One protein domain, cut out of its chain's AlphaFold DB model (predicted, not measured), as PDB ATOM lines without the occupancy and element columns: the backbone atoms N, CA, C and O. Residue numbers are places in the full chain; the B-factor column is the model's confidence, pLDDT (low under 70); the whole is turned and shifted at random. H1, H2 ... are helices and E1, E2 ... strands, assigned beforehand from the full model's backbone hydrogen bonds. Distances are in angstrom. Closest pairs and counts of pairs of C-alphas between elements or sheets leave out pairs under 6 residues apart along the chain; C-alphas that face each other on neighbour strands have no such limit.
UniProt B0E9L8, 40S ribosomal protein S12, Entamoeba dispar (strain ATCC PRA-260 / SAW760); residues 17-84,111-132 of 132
ATOM      1  N   GLU A  17      20.197 -14.589  37.224       66.81
ATOM      2  CA  GLU A  17      20.310 -13.147  36.993       66.81
ATOM      3  C   GLU A  17      21.636 -12.532  37.459       66.81
ATOM      4  O   GLU A  17      22.258 -11.770  36.722       66.81
ATOM      5  N   LEU A  18      22.111 -12.886  38.654       74.56
ATOM      6  CA  LEU A  18      23.372 -12.370  39.196       74.56
ATOM      7  C   LEU A  18      24.573 -12.916  38.415       74.56
ATOM      8  O   LEU A  18      25.560 -12.208  38.196       74.56
ATOM      9  N   LYS A  19      24.469 -14.164  37.940       79.25
ATOM     10  CA  LYS A  19      25.479 -14.780  37.069       79.25
ATOM     11  C   LYS A  19      25.531 -14.082  35.708       79.25
ATOM     12  O   LYS A  19      26.627 -13.746  35.258       79.25
ATOM     13  N   ASP A  20      24.371 -13.799  35.111       81.69
ATOM     14  CA  ASP A  20      24.263 -13.075  33.839       81.69
ATOM     15  C   ASP A  20      24.880 -11.661  33.951       81.69
ATOM     16  O   ASP A  20      25.678 -11.255  33.105       81.69
ATOM     17  N   ILE A  21      24.579 -10.921  35.028       84.69
ATOM     18  CA  ILE A  21      25.148  -9.583  35.281       84.69
ATOM     19  C   ILE A  21      26.677  -9.643  35.404       84.69
ATOM     20  O   ILE A  21      27.385  -8.837  34.791       84.69
ATOM     21  N   LYS A  22      27.201 -10.608  36.169       86.12
ATOM     22  CA  LYS A  22      28.646 -10.792  36.359       86.12
ATOM     23  C   LYS A  22      29.359 -11.072  35.034       86.12
ATOM     24  O   LYS A  22      30.407 -10.478  34.769       86.12
ATOM     25  N   ALA A  23      28.797 -11.943  34.199       86.50
ATOM     26  CA  ALA A  23      29.384 -12.305  32.912       86.50
ATOM     27  C   ALA A  23      29.423 -11.111  31.940       86.50
ATOM     28  O   ALA A  23      30.467 -10.819  31.348       86.50
ATOM     29  N   VAL A  24      28.337 -10.333  31.882       86.31
ATOM     30  CA  VAL A  24      28.258  -9.120  31.057       86.31
ATOM     31  C   VAL A  24      29.251  -8.047  31.513       86.31
ATOM     32  O   VAL A  24      29.924  -7.439  30.680       86.31
ATOM     33  N   LEU A  25      29.415  -7.837  32.823       87.94
ATOM     34  CA  LEU A  25      30.415  -6.903  33.354       87.94
ATOM     35  C   LEU A  25      31.853  -7.340  33.035       87.94
ATOM     36  O   LEU A  25      32.691  -6.499  32.694       87.94
ATOM     37  N   TYR A  26      32.143  -8.642  33.088       87.44
ATOM     38  CA  TYR A  26      33.460  -9.174  32.736       87.44
ATOM     39  C   TYR A  26      33.782  -8.964  31.248       87.44
ATOM     40  O   TYR A  26      34.875  -8.510  30.899       87.44
ATOM     41  N   GLN A  27      32.810  -9.204  30.366       86.94
ATOM     42  CA  GLN A  27      32.940  -8.942  28.928       86.94
ATOM     43  C   GLN A  27      33.096  -7.445  28.630       86.94
ATOM     44  O   GLN A  27      33.978  -7.053  27.862       86.94
ATOM     45  N   ALA A  28      32.289  -6.597  29.276       88.62
ATOM     46  CA  ALA A  28      32.371  -5.142  29.152       88.62
ATOM     47  C   ALA A  28      33.756  -4.617  29.545       88.62
ATOM     48  O   ALA A  28      34.305  -3.722  28.895       88.62
ATOM     49  N   ARG A  29      34.341  -5.202  30.596       87.31
ATOM     50  CA  ARG A  29      35.705  -4.912  31.028       87.31
ATOM     51  C   ARG A  29      36.733  -5.354  29.994       87.31
ATOM     52  O   ARG A  29      37.605  -4.557  29.667       87.31
ATOM     53  N   ALA A  30      36.641  -6.578  29.475       88.00
ATOM     54  CA  ALA A  30      37.581  -7.081  28.467       88.00
ATOM     55  C   ALA A  30      37.626  -6.188  27.213       88.00
ATOM     56  O   ALA A  30      38.657  -6.076  26.558       88.00
ATOM     57  N   GLN A  31      36.515  -5.517  26.907       87.81
ATOM     58  CA  GLN A  31      36.389  -4.606  25.772       87.81
ATOM     59  C   GLN A  31      36.672  -3.133  26.126       87.81
ATOM     60  O   GLN A  31      36.618  -2.283  25.242       87.81
ATOM     61  N   ASN A  32      36.998  -2.814  27.386       86.75
ATOM     62  CA  ASN A  32      37.219  -1.451  27.899       86.75
ATOM     63  C   ASN A  32      36.014  -0.500  27.737       86.75
ATOM     64  O   ASN A  32      36.179   0.707  27.571       86.75
ATOM     65  N   ILE A  33      34.793  -1.034  27.802       89.88
ATOM     66  CA  ILE A  33      33.536  -0.280  27.611       89.88
ATOM     67  C   ILE A  33      32.828   0.009  28.953       89.88
ATOM     68  O   ILE A  33      31.785   0.663  29.010       89.88
ATOM     69  N   LEU A  34      33.408  -0.455  30.058       91.38
ATOM     70  CA  LEU A  34      32.891  -0.248  31.404       91.38
ATOM     71  C   LEU A  34      33.351   1.101  31.971       91.38
ATOM     72  O   LEU A  34      34.544   1.340  32.154       91.38
ATOM     73  N   THR A  35      32.397   1.957  32.323       92.06
ATOM     74  CA  THR A  35      32.645   3.221  33.025       92.06
ATOM     75  C   THR A  35      32.180   3.111  34.470       92.06
ATOM     76  O   THR A  35      31.108   2.573  34.738       92.06
ATOM     77  N   LYS A  36      32.974   3.621  35.411       89.94
ATOM     78  CA  LYS A  36      32.718   3.486  36.849       89.94
ATOM     79  C   LYS A  36      32.769   4.835  37.556       89.94
ATOM     80  O   LYS A  36      33.585   5.688  37.220       89.94
ATOM     81  N   GLY A  37      31.924   4.995  38.568       88.31
ATOM     82  CA  GLY A  37      31.852   6.215  39.369       88.31
ATOM     83  C   GLY A  37      30.927   7.280  38.779       88.31
ATOM     84  O   GLY A  37      30.870   7.500  37.573       88.31
ATOM     85  N   ILE A  38      30.220   7.981  39.667       88.12
ATOM     86  CA  ILE A  38      29.051   8.811  39.338       88.12
ATOM     87  C   ILE A  38      29.360   9.846  38.254       88.12
ATOM     88  O   ILE A  38      28.688   9.885  37.230       88.12
ATOM     89  N   ARG A  39      30.421  10.646  38.426       89.94
ATOM     90  CA  ARG A  39      30.753  11.727  37.482       89.94
ATOM     91  C   ARG A  39      31.065  11.215  36.075       89.94
ATOM     92  O   ARG A  39      30.703  11.855  35.093       89.94
ATOM     93  N   GLN A  40      31.748  10.077  35.969       90.94
ATOM     94  CA  GLN A  40      32.073   9.489  34.671       90.94
ATOM     95  C   GLN A  40      30.842   8.827  34.050       90.94
ATOM     96  O   GLN A  40      30.598   9.005  32.860       90.94
ATOM     97  N   CYS A  41      30.044   8.123  34.856       90.94
ATOM     98  CA  CYS A  41      28.781   7.530  34.432       90.94
ATOM     99  C   CYS A  41      27.842   8.590  33.844       90.94
ATOM    100  O   CYS A  41      27.377   8.415  32.723       90.94
ATOM    101  N   LEU A  42      27.656   9.720  34.532       90.56
ATOM    102  CA  LEU A  42      26.843  10.839  34.045       90.56
ATOM    103  C   LEU A  42      27.334  11.367  32.694       90.56
ATOM    104  O   LEU A  42      26.543  11.490  31.768       90.56
ATOM    105  N   LYS A  43      28.647  11.562  32.528       91.25
ATOM    106  CA  LYS A  43      29.224  12.015  31.253       91.25
ATOM    107  C   LYS A  43      28.922  11.057  30.091       91.25
ATOM    108  O   LYS A  43      28.701  11.498  28.967       91.25
ATOM    109  N   VAL A  44      28.953   9.746  30.333       91.19
ATOM    110  CA  VAL A  44      28.680   8.729  29.298       91.19
ATOM    111  C   VAL A  44      27.187   8.630  28.988       91.19
ATOM    112  O   VAL A  44      26.815   8.462  27.824       91.19
ATOM    113  N   ILE A  45      26.351   8.777  30.018       90.56
ATOM    114  CA  ILE A  45      24.893   8.833  29.909       90.56
ATOM    115  C   ILE A  45      24.465  10.054  29.082       90.56
ATOM    116  O   ILE A  45      23.756   9.897  28.092       90.56
ATOM    117  N   GLU A  46      24.965  11.246  29.413       89.75
ATOM    118  CA  GLU A  46      24.694  12.491  28.676       89.75
ATOM    119  C   GLU A  46      25.183  12.422  27.224       89.75
ATOM    120  O   GLU A  46      24.536  12.933  26.312       89.75
ATOM    121  N   ALA A  47      26.299  11.728  26.980       89.75
ATOM    122  CA  ALA A  47      26.812  11.499  25.633       89.75
ATOM    123  C   ALA A  47      25.983  10.489  24.810       89.75
ATOM    124  O   ALA A  47      26.366  10.202  23.675       89.75
ATOM    125  N   LYS A  48      24.896   9.921  25.361       86.19
ATOM    126  CA  LYS A  48      24.050   8.874  24.745       86.19
ATOM    127  C   LYS A  48      24.829   7.636  24.295       86.19
ATOM    128  O   LYS A  48      24.456   6.940  23.351       86.19
ATOM    129  N   LYS A  49      25.940   7.355  24.975       87.06
ATOM    130  CA  LYS A  49      26.823   6.221  24.673       87.06
ATOM    131  C   LYS A  49      26.576   5.023  25.581       87.06
ATOM    132  O   LYS A  49      27.375   4.096  25.514       87.06
ATOM    133  N   ALA A  50      25.539   5.052  26.416       87.56
ATOM    134  CA  ALA A  50      25.228   4.044  27.427       87.56
ATOM    135  C   ALA A  50      24.025   3.167  27.037       87.56
ATOM    136  O   ALA A  50      23.006   3.685  26.586       87.56
ATOM    137  N   LEU A  51      24.125   1.857  27.292       87.00
ATOM    138  CA  LEU A  51      23.014   0.898  27.148       87.00
ATOM    139  C   LEU A  51      22.409   0.508  28.493       87.00
ATOM    140  O   LEU A  51      21.189   0.427  28.624       87.00
ATOM    141  N   PHE A  52      23.272   0.244  29.476       88.06
ATOM    142  CA  PHE A  52      22.887  -0.250  30.794       88.06
ATOM    143  C   PHE A  52      23.577   0.554  31.887       88.06
ATOM    144  O   PHE A  52      24.777   0.831  31.805       88.06
ATOM    145  N   CYS A  53      22.817   0.869  32.930       90.06
ATOM    146  CA  CYS A  53      23.305   1.457  34.166       90.06
ATOM    147  C   CYS A  53      23.037   0.498  35.323       90.06
ATOM    148  O   CYS A  53      21.893   0.126  35.572       90.06
ATOM    149  N   PHE A  54      24.092   0.128  36.037       90.00
ATOM    150  CA  PHE A  54      24.026  -0.667  37.253       90.00
ATOM    151  C   PHE A  54      24.066   0.269  38.450       90.00
ATOM    152  O   PHE A  54      25.010   1.050  38.590       90.00
ATOM    153  N   ILE A  55      23.049   0.184  39.298       89.25
ATOM    154  CA  ILE A  55      22.914   0.984  40.514       89.25
ATOM    155  C   ILE A  55      22.902   0.026  41.701       89.25
ATOM    156  O   ILE A  55      22.150  -0.945  41.700       89.25
ATOM    157  N   ALA A  56      23.731   0.292  42.707       88.44
ATOM    158  CA  ALA A  56      23.664  -0.443  43.963       88.44
ATOM    159  C   ALA A  56      22.499   0.068  44.828       88.44
ATOM    160  O   ALA A  56      22.334   1.282  44.973       88.44
ATOM    161  N   GLU A  57      21.717  -0.837  45.412       85.00
ATOM    162  CA  GLU A  57      20.596  -0.493  46.298       85.00
ATOM    163  C   GLU A  57      21.070  -0.026  47.671       85.00
ATOM    164  O   GLU A  57      20.506   0.920  48.214       85.00
ATOM    165  N   ASP A  58      22.157  -0.612  48.178       85.81
ATOM    166  CA  ASP A  58      22.820  -0.227  49.426       85.81
ATOM    167  C   ASP A  58      23.545   1.128  49.305       85.81
ATOM    168  O   ASP A  58      24.747   1.225  49.522       85.81
ATOM    169  N   CYS A  59      22.868   2.194  48.866       76.81
ATOM    170  CA  CYS A  59      23.404   3.548  48.751       76.81
ATOM    171  C   CYS A  59      23.034   4.428  49.948       76.81
ATOM    172  O   CYS A  59      21.936   4.948  50.000       76.81
ATOM    173  N   ASP A  60      24.014   4.717  50.814       75.94
ATOM    174  CA  ASP A  60      23.929   5.641  51.967       75.94
ATOM    175  C   ASP A  60      23.224   6.997  51.725       75.94
ATOM    176  O   ASP A  60      22.826   7.654  52.680       75.94
ATOM    177  N   ASN A  61      23.112   7.462  50.475       80.62
ATOM    178  CA  ASN A  61      22.411   8.698  50.127       80.62
ATOM    179  C   ASN A  61      21.440   8.471  48.960       80.62
ATOM    180  O   ASN A  61      21.870   8.315  47.812       80.62
ATOM    181  N   ASP A  62      20.143   8.613  49.231       82.31
ATOM    182  CA  ASP A  62      19.055   8.493  48.242       82.31
ATOM    183  C   ASP A  62      19.135   9.523  47.111       82.31
ATOM    184  O   ASP A  62      18.638   9.315  46.003       82.31
ATOM    185  N   LYS A  63      19.817  10.646  47.351       86.12
ATOM    186  CA  LYS A  63      20.077  11.647  46.310       86.12
ATOM    187  C   LYS A  63      20.831  11.036  45.127       86.12
ATOM    188  O   LYS A  63      20.567  11.405  43.988       86.12
ATOM    189  N   TYR A  64      21.743  10.089  45.361       85.25
ATOM    190  CA  TYR A  64      22.515   9.475  44.280       85.25
ATOM    191  C   TYR A  64      21.680   8.527  43.426       85.25
ATOM    192  O   TYR A  64      21.751   8.584  42.197       85.25
ATOM    193  N   THR A  65      20.873   7.681  44.061       85.12
ATOM    194  CA  THR A  65      19.988   6.745  43.360       85.12
ATOM    195  C   THR A  65      18.881   7.496  42.626       85.12
ATOM    196  O   THR A  65      18.587   7.168  41.476       85.12
ATOM    197  N   GLY A  66      18.338   8.563  43.222       87.88
ATOM    198  CA  GLY A  66      17.355   9.448  42.600       87.88
ATOM    199  C   GLY A  66      17.884  10.152  41.348       87.88
ATOM    200  O   GLY A  66      17.250  10.071  40.296       87.88
ATOM    201  N   LEU A  67      19.068  10.775  41.427       88.62
ATOM    202  CA  LEU A  67      19.686  11.464  40.285       88.62
ATOM    203  C   LEU A  67      19.969  10.510  39.121       88.62
ATOM    204  O   LEU A  67      19.610  10.803  37.983       88.62
ATOM    205  N   LEU A  68      20.570   9.348  39.396       87.81
ATOM    206  CA  LEU A  68      20.848   8.359  38.353       87.81
ATOM    207  C   LEU A  68      19.558   7.819  37.737       87.81
ATOM    208  O   LEU A  68      19.458   7.715  36.521       87.81
ATOM    209  N   THR A  69      18.547   7.529  38.555       88.56
ATOM    210  CA  THR A  69      17.265   7.019  38.055       88.56
ATOM    211  C   THR A  69      16.553   8.044  37.174       88.56
ATOM    212  O   THR A  69      16.002   7.667  36.144       88.56
ATOM    213  N   ALA A  70      16.574   9.328  37.545       90.62
ATOM    214  CA  ALA A  70      15.965  10.396  36.754       90.62
ATOM    215  C   ALA A  70      16.646  10.546  35.386       90.62
ATOM    216  O   ALA A  70      15.986  10.449  34.354       90.62
ATOM    217  N   ILE A  71      17.974  10.671  35.369       90.50
ATOM    218  CA  ILE A  71      18.735  10.893  34.134       90.50
ATOM    219  C   ILE A  71      18.659   9.663  33.215       90.50
ATOM    220  O   ILE A  71      18.501   9.795  32.001       90.50
ATOM    221  N   CYS A  72      18.710   8.451  33.775       88.50
ATOM    222  CA  CYS A  72      18.548   7.227  32.993       88.50
ATOM    223  C   CYS A  72      17.154   7.123  32.359       88.50
ATOM    224  O   CYS A  72      17.055   6.696  31.211       88.50
ATOM    225  N   LYS A  73      16.093   7.552  33.060       88.56
ATOM    226  CA  LYS A  73      14.730   7.599  32.505       88.56
ATOM    227  C   LYS A  73      14.612   8.599  31.357       88.56
ATOM    228  O   LYS A  73      14.031   8.260  30.333       88.56
ATOM    229  N   GLU A  74      15.192   9.790  31.496       89.19
ATOM    230  CA  GLU A  74      15.174  10.820  30.446       89.19
ATOM    231  C   GLU A  74      15.901  10.378  29.171       89.19
ATOM    232  O   GLU A  74      15.437  10.637  28.062       89.19
ATOM    233  N   GLN A  75      17.036   9.690  29.316       86.06
ATOM    234  CA  GLN A  75      17.831   9.213  28.181       86.06
ATOM    235  C   GLN A  75      17.373   7.846  27.642       86.06
ATOM    236  O   GLN A  75      17.922   7.376  26.646       86.06
ATOM    237  N   GLY A  76      16.388   7.198  28.277       82.19
ATOM    238  CA  GLY A  76      15.891   5.876  27.878       82.19
ATOM    239  C   GLY A  76      16.893   4.738  28.109       82.19
ATOM    240  O   GLY A  76      16.894   3.749  27.377       82.19
ATOM    241  N   ILE A  77      17.777   4.882  29.099       86.75
ATOM    242  CA  ILE A  77      18.797   3.888  29.436       86.75
ATOM    243  C   ILE A  77      18.235   2.898  30.450       86.75
ATOM    244  O   ILE A  77      17.570   3.266  31.419       86.75
ATOM    245  N   LYS A  78      18.557   1.622  30.251       86.88
ATOM    246  CA  LYS A  78      18.089   0.530  31.098       86.88
ATOM    247  C   LYS A  78      18.787   0.530  32.448       86.88
ATOM    248  O   LYS A  78      20.017   0.586  32.518       86.88
ATOM    249  N   ILE A  79      18.002   0.421  33.515       87.56
ATOM    250  CA  ILE A  79      18.498   0.399  34.891       87.56
ATOM    251  C   ILE A  79      18.469  -1.040  35.401       87.56
ATOM    252  O   ILE A  79      17.439  -1.701  35.336       87.56
ATOM    253  N   VAL A  80      19.594  -1.500  35.941       88.56
ATOM    254  CA  VAL A  80      19.716  -2.769  36.662       88.56
ATOM    255  C   VAL A  80      20.117  -2.449  38.095       88.56
ATOM    256  O   VAL A  80      21.092  -1.732  38.325       88.56
ATOM    257  N   LYS A  81      19.363  -2.965  39.064       86.31
ATOM    258  CA  LYS A  81      19.678  -2.798  40.483       86.31
ATOM    259  C   LYS A  81      20.446  -4.009  40.999       86.31
ATOM    260  O   LYS A  81      20.143  -5.138  40.629       86.31
ATOM    261  N   VAL A  82      21.461  -3.760  41.815       86.62
ATOM    262  CA  VAL A  82      22.289  -4.784  42.466       86.62
ATOM    263  C   VAL A  82      22.214  -4.548  43.975       86.62
ATOM    264  O   VAL A  82      22.344  -3.396  44.385       86.62
ATOM    265  N   PRO A  83      22.030  -5.583  44.812       85.56
ATOM    266  CA  PRO A  83      21.814  -5.393  46.246       85.56
ATOM    267  C   PRO A  83      23.024  -4.749  46.938       85.56
ATOM    268  O   PRO A  83      22.886  -3.741  47.628       85.56
ATOM    269  N   GLU A  84      24.234  -5.263  46.693       88.00
ATOM    270  CA  GLU A  84      25.436  -4.854  47.427       88.00
ATOM    271  C   GLU A  84      26.445  -4.069  46.573       88.00
ATOM    272  O   GLU A  84      26.901  -4.514  45.513       88.00
ATOM    273  N   ALA A 111      27.925   1.753  37.939       91.19
ATOM    274  CA  ALA A 111      28.689   1.379  36.758       91.19
ATOM    275  C   ALA A 111      27.811   1.468  35.509       91.19
ATOM    276  O   ALA A 111      26.617   1.198  35.556       91.19
ATOM    277  N   VAL A 112      28.402   1.856  34.385       91.50
ATOM    278  CA  VAL A 112      27.700   2.036  33.114       91.50
ATOM    279  C   VAL A 112      28.423   1.266  32.028       91.50
ATOM    280  O   VAL A 112      29.650   1.309  31.928       91.50
ATOM    281  N   ILE A 113      27.642   0.581  31.205       91.00
ATOM    282  CA  ILE A 113      28.111  -0.111  30.013       91.00
ATOM    283  C   ILE A 113      27.809   0.742  28.789       91.00
ATOM    284  O   ILE A 113      26.664   1.142  28.563       91.00
ATOM    285  N   GLY A 114      28.841   0.985  27.984       87.06
ATOM    286  CA  GLY A 114      28.693   1.658  26.704       87.06
ATOM    287  C   GLY A 114      28.153   0.785  25.559       87.06
ATOM    288  O   GLY A 114      28.105  -0.440  25.642       87.06
ATOM    289  N   ASN A 115      27.784   1.432  24.451       78.25
ATOM    290  CA  ASN A 115      27.068   0.815  23.323       78.25
ATOM    291  C   ASN A 115      27.851  -0.212  22.498       78.25
ATOM    292  O   ASN A 115      27.252  -0.930  21.704       78.25
ATOM    293  N   ASN A 116      29.171  -0.292  22.651       71.56
ATOM    294  CA  ASN A 116      30.021  -1.038  21.724       71.56
ATOM    295  C   ASN A 116      30.217  -2.519  22.105       71.56
ATOM    296  O   ASN A 116      31.193  -3.135  21.679       71.56
ATOM    297  N   ILE A 117      29.351  -3.082  22.961       72.38
ATOM    298  CA  ILE A 117      29.514  -4.477  23.374       72.38
ATOM    299  C   ILE A 117      29.122  -5.426  22.240       72.38
ATOM    300  O   ILE A 117      28.049  -5.313  21.648       72.38
ATOM    301  N   LYS A 118      29.988  -6.413  21.977       68.38
ATOM    302  CA  LYS A 118      29.657  -7.561  21.121       68.38
ATOM    303  C   LYS A 118      28.463  -8.310  21.713       68.38
ATOM    304  O   LYS A 118      28.548  -8.784  22.840       68.38
ATOM    305  N   PHE A 119      27.377  -8.426  20.954       62.28
ATOM    306  CA  PHE A 119      26.168  -9.119  21.394       62.28
ATOM    307  C   PHE A 119      26.471 -10.570  21.781       62.28
ATOM    308  O   PHE A 119      26.748 -11.409  20.927       62.28
ATOM    309  N   THR A 120      26.398 -10.842  23.078       68.88
ATOM    310  CA  THR A 120      26.426 -12.175  23.677       68.88
ATOM    311  C   THR A 120      25.019 -12.565  24.125       68.88
ATOM    312  O   THR A 120      24.165 -11.708  24.381       68.88
ATOM    313  N   ASP A 121      24.754 -13.869  24.216       67.50
ATOM    314  CA  ASP A 121      23.429 -14.394  24.580       67.50
ATOM    315  C   ASP A 121      22.961 -13.912  25.964       67.50
ATOM    316  O   ASP A 121      21.771 -13.693  26.188       67.50
ATOM    317  N   GLU A 122      23.902 -13.663  26.872       67.38
ATOM    318  CA  GLU A 122      23.676 -13.129  28.220       67.38
ATOM    319  C   GLU A 122      23.123 -11.698  28.179       67.38
ATOM    320  O   GLU A 122      22.140 -11.371  28.845       67.38
ATOM    321  N   LEU A 123      23.689 -10.854  27.314       68.31
ATOM    322  CA  LEU A 123      23.235  -9.482  27.098       68.31
ATOM    323  C   LEU A 123      21.831  -9.436  26.501       68.31
ATOM    324  O   LEU A 123      21.036  -8.563  26.850       68.31
ATOM    325  N   ARG A 124      21.499 -10.397  25.634       69.94
ATOM    326  CA  ARG A 124      20.151 -10.546  25.076       69.94
ATOM    327  C   ARG A 124      19.142 -10.963  26.147       69.94
ATOM    328  O   ARG A 124      18.045 -10.410  26.183       69.94
ATOM    329  N   ARG A 125      19.514 -11.877  27.049       75.00
ATOM    330  CA  ARG A 125      18.674 -12.284  28.190       75.00
ATOM    331  C   ARG A 125      18.439 -11.131  29.160       75.00
ATOM    332  O   ARG A 125      17.291 -10.884  29.516       75.00
ATOM    333  N   LEU A 126      19.485 -10.385  29.521       75.31
ATOM    334  CA  LEU A 126      19.344  -9.185  30.354       75.31
ATOM    335  C   LEU A 126      18.487  -8.123  29.671       75.31
ATOM    336  O   LEU A 126      17.637  -7.511  30.309       75.31
ATOM    337  N   LYS A 127      18.661  -7.922  28.359       74.38
ATOM    338  CA  LYS A 127      17.853  -6.960  27.609       74.38
ATOM    339  C   LYS A 127      16.366  -7.319  27.663       74.38
ATOM    340  O   LYS A 127      15.580  -6.426  27.950       74.38
ATOM    341  N   ASN A 128      16.017  -8.585  27.434       72.56
ATOM    342  CA  ASN A 128      14.632  -9.058  27.452       72.56
ATOM    343  C   ASN A 128      14.001  -8.983  28.846       72.56
ATOM    344  O   ASN A 128      12.833  -8.651  28.950       72.56
ATOM    345  N   LYS A 129      14.766  -9.272  29.905       69.12
ATOM    346  CA  LYS A 129      14.269  -9.202  31.286       69.12
ATOM    347  C   LYS A 129      14.003  -7.774  31.749       69.12
ATOM    348  O   LYS A 129      13.052  -7.550  32.469       69.12
ATOM    349  N   VAL A 130      14.840  -6.817  31.348       71.81
ATOM    350  CA  VAL A 130      14.655  -5.407  31.738       71.81
ATOM    351  C   VAL A 130      13.539  -4.722  30.928       71.81
ATOM    352  O   VAL A 130      13.059  -3.672  31.336       71.81
ATOM    353  N   ASP A 131      13.138  -5.295  29.786       62.31
ATOM    354  CA  ASP A 131      11.989  -4.828  28.987       62.31
ATOM    355  C   ASP A 131      10.664  -5.532  29.337       62.31
ATOM    356  O   ASP A 131       9.622  -5.101  28.843       62.31
ATOM    357  N   ALA A 132      10.710  -6.619  30.117       48.31
ATOM    358  CA  ALA A 132       9.547  -7.404  30.545       48.31
ATOM    359  C   ALA A 132       8.985  -6.876  31.870       48.31
ATOM    360  O   ALA A 132       7.740  -6.862  31.994       48.31
TER     361      ALA A 132
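Overview. This is residues 17 to 84 and 111 to 132 of the 132 residues of the protein "40S ribosomal protein S12" of Entamoeba dispar (strain ATCC PRA-260 / SAW760) (UniProt B0E9L8). A twisted sheet of four strands forms the core, with two helices on each side: H1 and H4 cover one face, H2 and H3 the other, making three layers, helices on both faces of a sheet. H2 and H3 run side by side along the strands, while H1 crosses them and meets H4 at a steep tilt. The printed part has 90 residues with four named helices and four named strands, in the order H1 E1 H2 E2 H3 E3 E4 H4; the sheet runs E1 E4 E2 E3 and is mixed, and the class is mixed, helices and strands. The whole is compact, with a radius of gyration of the C-alphas of 12.3 A and spans of 34 by 26 by 24 A.

Along the chain. H1, residues 17 to 30, begins at C-alpha 17 (20.310, -13.147, 36.993) and is 20.2 A long. E1 is residues 34 to 36, and H2, residues 38 to 46, is 12.1 A long. E2, residues 50 to 56, spans 17.2 A from C-alpha 50 at (25.228, 4.044, 27.427). H3, residues 62 to 75, is 20.1 A long; E3 is residues 78 to 82, 13.2 A. After the cut come E4, residues 111 to 114, and H4, residues 121 to 131, 15.6 A, ending at C-alpha 131 (11.989, -4.828, 28.987).

Arrangement. E1 and E4 are antiparallel, with N 35 and O 112 2.8 A apart, within hydrogen-bond range. E4 and E2 are antiparallel, with N 54 and O 111 at 2.8 A. E2 and E3 are parallel, with N 53 and O 78 at 2.8 A. E2, H3 and E3 form a strand-helix-strand unit, two parallel neighbour strands with a helix between, and its crossover is right-handed. E1, H2 and E2 form a split unit, with E4 between its strands, also right-handed. H2 has a height over the sheet of 8.4 A, and H3 one of 10.0 A on the same face. H2 and H3 touch at a shallow tilt of 16 degrees, the same way, closest at the C-alphas of Ile 45 and Cys 72, 7.2 A. H1, on the opposite face at a height of 9.9 A, runs only just across the strands, at 61 degrees to E4 on the local plane. H1 and H4 touch at a steep tilt of 58 degrees, opposite ways, closest at the C-alphas of Asp 20 and Glu 122, 5.6 A. H4 is on the sheet, its closest C-alphas to E3 being Val 130 and Lys 78, 6.9 A. H3 and H4 are apart. In H1, H2, H3 and H4 every O i to N i+4 pair is within hydrogen-bond range.

Size, cuts and confidence. The C-alphas farthest apart, of Asn 61 and Asp 121, are 34.5 A apart. Residues 85 to 110 are not printed, and C-alphas 84 and 111 are 12.8 A apart across the cut. Of the links printed whole, E4 to H4 is short and the others are tight. Mean pLDDT of the printed part is 83.4; residues 17, 118 to 124, 129 and 131 to 132 are under 70.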